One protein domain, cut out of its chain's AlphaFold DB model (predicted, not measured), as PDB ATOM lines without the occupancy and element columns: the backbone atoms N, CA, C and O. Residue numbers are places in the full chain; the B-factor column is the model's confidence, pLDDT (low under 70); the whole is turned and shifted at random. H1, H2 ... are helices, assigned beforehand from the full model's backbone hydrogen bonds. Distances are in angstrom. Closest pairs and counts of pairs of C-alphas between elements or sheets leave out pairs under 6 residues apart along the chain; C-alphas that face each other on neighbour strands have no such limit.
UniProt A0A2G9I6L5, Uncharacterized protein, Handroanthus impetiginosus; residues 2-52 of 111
ATOM      1  N   SER A   2       0.741  25.226   1.527       76.88
ATOM      2  CA  SER A   2       2.146  24.858   1.337       76.88
ATOM      3  C   SER A   2       3.013  25.936   1.986       76.88
ATOM      4  O   SER A   2       2.849  27.118   1.704       76.88
ATOM      5  N   PHE A   3       3.916  25.540   2.878       81.31
ATOM      6  CA  PHE A   3       4.903  26.451   3.452       81.31
ATOM      7  C   PHE A   3       6.196  26.366   2.648       81.31
ATOM      8  O   PHE A   3       6.561  25.292   2.165       81.31
ATOM      9  N   LEU A   4       6.909  27.486   2.523       88.12
ATOM     10  CA  LEU A   4       8.257  27.473   1.967       88.12
ATOM     11  C   LEU A   4       9.141  26.552   2.816       88.12
ATOM     12  O   LEU A   4       9.141  26.646   4.047       88.12
ATOM     13  N   ALA A   5       9.929  25.700   2.158       89.94
ATOM     14  CA  ALA A   5      10.861  24.799   2.836       89.94
ATOM     15  C   ALA A   5      11.799  25.569   3.778       89.94
ATOM     16  O   ALA A   5      12.048  25.126   4.895       89.94
ATOM     17  N   TYR A   6      12.230  26.768   3.371       89.12
ATOM     18  CA  TYR A   6      13.017  27.671   4.206       89.12
ATOM     19  C   TYR A   6      12.327  28.010   5.535       89.12
ATOM     20  O   TYR A   6      12.959  27.915   6.585       89.12
ATOM     21  N   SER A   7      11.036  28.357   5.521       87.50
ATOM     22  CA  SER A   7      10.296  28.711   6.740       87.50
ATOM     23  C   SER A   7      10.207  27.529   7.699       87.50
ATOM     24  O   SER A   7      10.432  27.685   8.897       87.50
ATOM     25  N   VAL A   8       9.943  26.331   7.171       87.81
ATOM     26  CA  VAL A   8       9.894  25.099   7.972       87.81
ATOM     27  C   VAL A   8      11.274  24.785   8.552       87.81
ATOM     28  O   VAL A   8      11.413  24.607   9.760       87.81
ATOM     29  N   LEU A   9      12.315  24.782   7.720       89.19
ATOM     30  CA  LEU A   9      13.682  24.472   8.145       89.19
ATOM     31  C   LEU A   9      14.282  25.530   9.076       89.19
ATOM     32  O   LEU A   9      15.162  25.188   9.854       89.19
ATOM     33  N   SER A  10      13.799  26.772   9.044       86.75
ATOM     34  CA  SER A  10      14.201  27.829   9.986       86.75
ATOM     35  C   SER A  10      13.430  27.760  11.307       86.75
ATOM     36  O   SER A  10      13.957  28.109  12.361       86.75
ATOM     37  N   PHE A  11      12.181  27.291  11.282       85.88
ATOM     38  CA  PHE A  11      11.351  27.129  12.477       85.88
ATOM     39  C   PHE A  11      11.853  25.986  13.370       85.88
ATOM     40  O   PHE A  11      11.974  26.134  14.585       85.88
ATOM     41  N   LEU A  12      12.176  24.837  12.779       85.25
ATOM     42  CA  LEU A  12      12.501  23.613  13.518       85.25
ATOM     43  C   LEU A  12      13.743  23.732  14.445       85.25
ATOM     44  O   LEU A  12      13.658  23.244  15.579       85.25
ATOM     45  N   PRO A  13      14.848  24.408  14.055       80.56
ATOM     46  CA  PRO A  13      15.977  24.704  14.941       80.56
ATOM     47  C   PRO A  13      15.607  25.618  16.113       80.56
ATOM     48  O   PRO A  13      15.957  25.301  17.243       80.56
ATOM     49  N   ASN A  14      14.835  26.690  15.883       76.69
ATOM     50  CA  ASN A  14      14.383  27.608  16.946       76.69
ATOM     51  C   ASN A  14      13.496  26.916  17.992       76.69
ATOM     52  O   ASN A  14      13.327  27.389  19.114       76.69
ATOM     53  N   HIS A  15      12.927  25.770  17.626       79.25
ATOM     54  CA  HIS A  15      12.160  24.917  18.515       79.25
ATOM     55  C   HIS A  15      12.940  23.685  18.989       79.25
ATOM     56  O   HIS A  15      12.326  22.783  19.559       79.25
ATOM     57  N   HIS A  16      14.262  23.627  18.805       81.06
ATOM     58  CA  HIS A  16      15.124  22.525  19.255       81.06
ATOM     59  C   HIS A  16      14.638  21.138  18.783       81.06
ATOM     60  O   HIS A  16      14.893  20.117  19.421       81.06
ATOM     61  N   ILE A  17      13.891  21.078  17.672       81.25
ATOM     62  CA  ILE A  17      13.279  19.829  17.193       81.25
ATOM     63  C   ILE A  17      14.349  18.896  16.618       81.25
ATOM     64  O   ILE A  17      14.257  17.679  16.781       81.25
ATOM     65  N   PHE A  18      15.389  19.473  16.012       79.25
ATOM     66  CA  PHE A  18      16.521  18.745  15.442       79.25
ATOM     67  C   PHE A  18      17.645  18.440  16.441       79.25
ATOM     68  O   PHE A  18      18.562  17.695  16.108       79.25
ATOM     69  N   GLU A  19      17.588  18.971  17.665       78.88
ATOM     70  CA  GLU A  19      18.604  18.679  18.678       78.88
ATOM     71  C   GLU A  19      18.432  17.254  19.207       78.88
ATOM     72  O   GLU A  19      17.389  16.899  19.759       78.88
ATOM     73  N   LEU A  20      19.451  16.416  19.026       75.56
ATOM     74  CA  LEU A  20      19.457  15.032  19.514       75.56
ATOM     75  C   LEU A  20      19.870  14.937  20.991       75.56
ATOM     76  O   LEU A  20      19.404  14.052  21.702       75.56
ATOM     77  N   PHE A  21      20.687  15.878  21.467       83.25
ATOM     78  CA  PHE A  21      21.212  15.928  22.832       83.25
ATOM     79  C   PHE A  21      21.106  17.352  23.388       83.25
ATOM     80  O   PHE A  21      21.069  18.307  22.619       83.25
ATOM     81  N   GLY A  22      21.060  17.503  24.717       79.94
ATOM     82  CA  GLY A  22      21.088  18.823  25.367       79.94
ATOM     83  C   GLY A  22      19.802  19.650  25.245       79.94
ATOM     84  O   GLY A  22      19.848  20.858  25.453       79.94
ATOM     85  N   ARG A  23      18.659  19.019  24.932       78.81
ATOM     86  CA  ARG A  23      17.388  19.733  24.747       78.81
ATOM     87  C   ARG A  23      17.036  20.573  25.979       78.81
ATOM     88  O   ARG A  23      17.002  20.024  27.087       78.81
ATOM     89  N   PRO A  24      16.686  21.857  25.809       80.44
ATOM     90  CA  PRO A  24      16.254  22.679  26.924       80.44
ATOM     91  C   PRO A  24      14.951  22.138  27.513       80.44
ATOM     92  O   PRO A  24      14.029  21.723  26.800       80.44
ATOM     93  N   GLN A  25      14.857  22.164  28.841       82.81
ATOM     94  CA  GLN A  25      13.643  21.768  29.538       82.81
ATOM     95  C   GLN A  25      12.520  22.770  29.231       82.81
ATOM     96  O   GLN A  25      12.604  23.948  29.574       82.81
ATOM     97  N   ARG A  26      11.434  22.299  28.609       80.88
ATOM     98  CA  ARG A  26      10.232  23.110  28.379       80.88
ATOM     99  C   ARG A  26       9.333  23.079  29.604       80.88
ATOM    100  O   ARG A  26       8.638  22.093  29.844       80.88
ATOM    101  N   LEU A  27       9.332  24.169  30.361       85.12
ATOM    102  CA  LEU A  27       8.418  24.338  31.484       85.12
ATOM    103  C   LEU A  27       7.013  24.631  30.963       85.12
ATOM    104  O   LEU A  27       6.796  25.581  30.211       85.12
ATOM    105  N   THR A  28       6.049  23.818  31.378       85.94
ATOM    106  CA  THR A  28       4.633  24.063  31.117       85.94
ATOM    107  C   THR A  28       3.970  24.576  32.392       85.94
ATOM    108  O   THR A  28       4.252  24.079  33.487       85.94
ATOM    109  N   PRO A  29       3.088  25.586  32.305       85.94
ATOM    110  CA  PRO A  29       2.338  26.025  33.469       85.94
ATOM    111  C   PRO A  29       1.533  24.855  34.045       85.94
ATOM    112  O   PRO A  29       0.777  24.207  33.317       85.94
ATOM    113  N   ARG A  30       1.639  24.621  35.362       84.62
ATOM    114  CA  ARG A  30       0.922  23.542  36.074       84.62
ATOM    115  C   ARG A  30      -0.586  23.543  35.795       84.62
ATOM    116  O   ARG A  30      -1.208  22.490  35.747       84.62
ATOM    117  N   TRP A  31      -1.153  24.726  35.573       85.56
ATOM    118  CA  TRP A  31      -2.578  24.948  35.325       85.56
ATOM    119  C   TRP A  31      -2.865  25.417  33.891       85.56
ATOM    120  O   TRP A  31      -3.837  26.132  33.645       85.56
ATOM    121  N   ARG A  32      -2.016  25.009  32.936       86.06
ATOM    122  CA  ARG A  32      -2.125  25.328  31.502       86.06
ATOM    123  C   ARG A  32      -2.165  26.840  31.227       86.06
ATOM    124  O   ARG A  32      -1.916  27.668  32.107       86.06
ATOM    125  N   SER A  33      -2.444  27.205  29.978       86.75
ATOM    126  CA  SER A  33      -2.389  28.589  29.509       86.75
ATOM    127  C   SER A  33      -3.405  29.513  30.177       86.75
ATOM    128  O   SER A  33      -3.082  30.651  30.506       86.75
ATOM    129  N   GLN A  34      -4.608  29.009  30.458       89.44
ATOM    130  CA  GLN A  34      -5.669  29.798  31.093       89.44
ATOM    131  C   GLN A  34      -5.203  30.435  32.407       89.44
ATOM    132  O   GLN A  34      -5.485  31.601  32.659       89.44
ATOM    133  N   SER A  35      -4.417  29.710  33.207       91.06
ATOM    134  CA  SER A  35      -3.956  30.204  34.504       91.06
ATOM    135  C   SER A  35      -3.085  31.458  34.431       91.06
ATOM    136  O   SER A  35      -3.231  32.344  35.275       91.06
ATOM    137  N   PHE A  36      -2.200  31.566  33.436       90.25
ATOM    138  CA  PHE A  36      -1.366  32.757  33.296       90.25
ATOM    139  C   PHE A  36      -2.154  33.907  32.664       90.25
ATOM    140  O   PHE A  36      -1.997  35.041  33.103       90.25
ATOM    141  N   ILE A  37      -3.066  33.623  31.725       93.31
ATOM    142  CA  ILE A  37      -3.952  34.639  31.139       93.31
ATOM    143  C   ILE A  37      -4.825  35.284  32.219       93.31
ATOM    144  O   ILE A  37      -4.911  36.507  32.287       93.31
ATOM    145  N   THR A  38      -5.409  34.495  33.127       93.88
ATOM    146  CA  THR A  38      -6.189  35.031  34.254       93.88
ATOM    147  C   THR A  38      -5.344  35.912  35.176       93.88
ATOM    148  O   THR A  38      -5.841  36.920  35.673       93.88
ATOM    149  N   ARG A  39      -4.075  35.556  35.415       94.12
ATOM    150  CA  ARG A  39      -3.163  36.378  36.230       94.12
ATOM    151  C   ARG A  39      -2.835  37.701  35.547       94.12
ATOM    152  O   ARG A  39      -2.925  38.733  36.198       94.12
ATOM    153  N   ILE A  40      -2.513  37.668  34.253       95.06
ATOM    154  CA  ILE A  40      -2.243  38.875  33.460       95.06
ATOM    155  C   ILE A  40      -3.473  39.782  33.445       95.06
ATOM    156  O   ILE A  40      -3.346  40.967  33.721       95.06
ATOM    157  N   LYS A  41      -4.666  39.223  33.202       96.38
ATOM    158  CA  LYS A  41      -5.928  39.972  33.230       96.38
ATOM    159  C   LYS A  41      -6.097  40.737  34.549       96.38
ATOM    160  O   LYS A  41      -6.280  41.947  34.521       96.38
ATOM    161  N   LYS A  42      -5.968  40.042  35.686       96.75
ATOM    162  CA  LYS A  42      -6.104  40.649  37.021       96.75
ATOM    163  C   LYS A  42      -5.079  41.752  37.283       96.75
ATOM    164  O   LYS A  42      -5.414  42.748  37.909       96.75
ATOM    165  N   GLU A  43      -3.843  41.564  36.827       97.81
ATOM    166  CA  GLU A  43      -2.774  42.555  36.988       97.81
ATOM    167  C   GLU A  43      -2.979  43.790  36.101       97.81
ATOM    168  O   GLU A  43      -2.656  44.904  36.498       97.81
ATOM    169  N   LEU A  44      -3.531  43.624  34.900       97.31
ATOM    170  CA  LEU A  44      -3.899  44.757  34.051       97.31
ATOM    171  C   LEU A  44      -5.071  45.534  34.663       97.31
ATOM    172  O   LEU A  44      -5.015  46.757  34.760       97.31
ATOM    173  N   GLU A  45      -6.098  44.831  35.143       97.38
ATOM    174  CA  GLU A  45      -7.247  45.445  35.821       97.38
ATOM    175  C   GLU A  45      -6.825  46.188  37.103       97.38
ATOM    176  O   GLU A  45      -7.290  47.300  37.342       97.38
ATOM    177  N   SER A  46      -5.895  45.639  37.900       97.75
ATOM    178  CA  SER A  46      -5.384  46.303  39.114       97.75
ATOM    179  C   SER A  46      -4.604  47.588  38.818       97.75
ATOM    180  O   SER A  46      -4.562  48.490  39.653       97.75
ATOM    181  N   ARG A  47      -4.027  47.697  37.616       98.06
ATOM    182  CA  ARG A  47      -3.361  48.905  37.100       98.06
ATOM    183  C   ARG A  47      -4.322  49.895  36.442       98.06
ATOM    184  O   ARG A  47      -3.875  50.924  35.945       98.06
ATOM    185  N   GLY A  48      -5.621  49.597  36.431       97.25
ATOM    186  CA  GLY A  48      -6.655  50.448  35.846       97.25
ATOM    187  C   GLY A  48      -6.890  50.233  34.349       97.25
ATOM    188  O   GLY A  48      -7.609  51.022  33.740       97.25
ATOM    189  N   CYS A  49      -6.324  49.188  33.735       96.88
ATOM    190  CA  CYS A  49      -6.640  48.857  32.347       96.88
ATOM    191  C   CYS A  49      -8.078  48.339  32.234       96.88
ATOM    192  O   CYS A  49      -8.496  47.452  32.981       96.88
ATOM    193  N   GLN A  50      -8.812  48.839  31.244       95.94
ATOM    194  CA  GLN A  50     -10.146  48.351  30.918       95.94
ATOM    195  C   GLN A  50     -10.049  47.278  29.835       95.94
ATOM    196  O   GLN A  50      -9.500  47.513  28.762       95.94
ATOM    197  N   ILE A  51     -10.583  46.090  30.116       95.50
ATOM    198  CA  ILE A  51     -10.592  44.971  29.171       95.50
ATOM    199  C   ILE A  51     -12.028  44.747  28.717       95.50
ATOM    200  O   ILE A  51     -12.884  44.359  29.511       95.50
ATOM    201  N   ARG A  52     -12.275  44.969  27.427       93.69
ATOM    202  CA  ARG A  52     -13.594  44.827  26.808       93.69
ATOM    203  C   ARG A  52     -13.594  43.636  25.866       93.69
ATOM    204  O   ARG A  52     -12.790  43.553  24.945       93.69
TER     205      ARG A  52
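This is residues 2 to 52 of the 111 residues of an uncharacterized protein of Handroanthus impetiginosus (UniProt A0A2G9I6L5). Two separate helices, H1 and the longer H2, lie at the two ends of a long open loop, which leaves a wide gap between them and no packed core. H1 runs mainly along z and H2 mainly along y, and after H2 comes a short tail, residues 47 to 52. The printed part has 51 residues with two named helices, H1 then H2, and no named strand; the class is all helix, though just 25 of the 51 residues are in named elements. The whole is extended, with a radius of gyration of the C-alphas of 17.8 A, and only just elongated, spanning 44 by 28 by 16 A.

Begin with H1, residues 5 to 14, and go along the backbone to H2, residues 32 to 46: the two helices are apart, with no C-alpha of the one within 8 A of the other. A long link of 17 residues, 15 to 31, joins them. Look at residues 2 to 8, of which 5 to 8 belong to H1, and you will find that they stand free. Residues 25 to 40, of which 32 to 40 belong to H2, stand free as well, and so do residues 42 to 48, of which 42 to 46 belong to H2. In the backbones, 4 of 6 O i to N i+4 pairs are within hydrogen-bond range in H1 and 10 of 11 in H2.

Find C-alpha 5 at (10.861, 24.799, 2.836); from there H1 runs 14.8 A to C-alpha 14 at (14.383, 27.608, 16.946). H2 starts at C-alpha 32 and runs 22.6 A to C-alpha 46 at (-5.384, 46.303, 39.114).

The two C-alphas farthest apart, those of Leu 20 and Gly 48, are 46.9 A apart. The printed part has no cut, and no printed residue is under 70 in pLDDT.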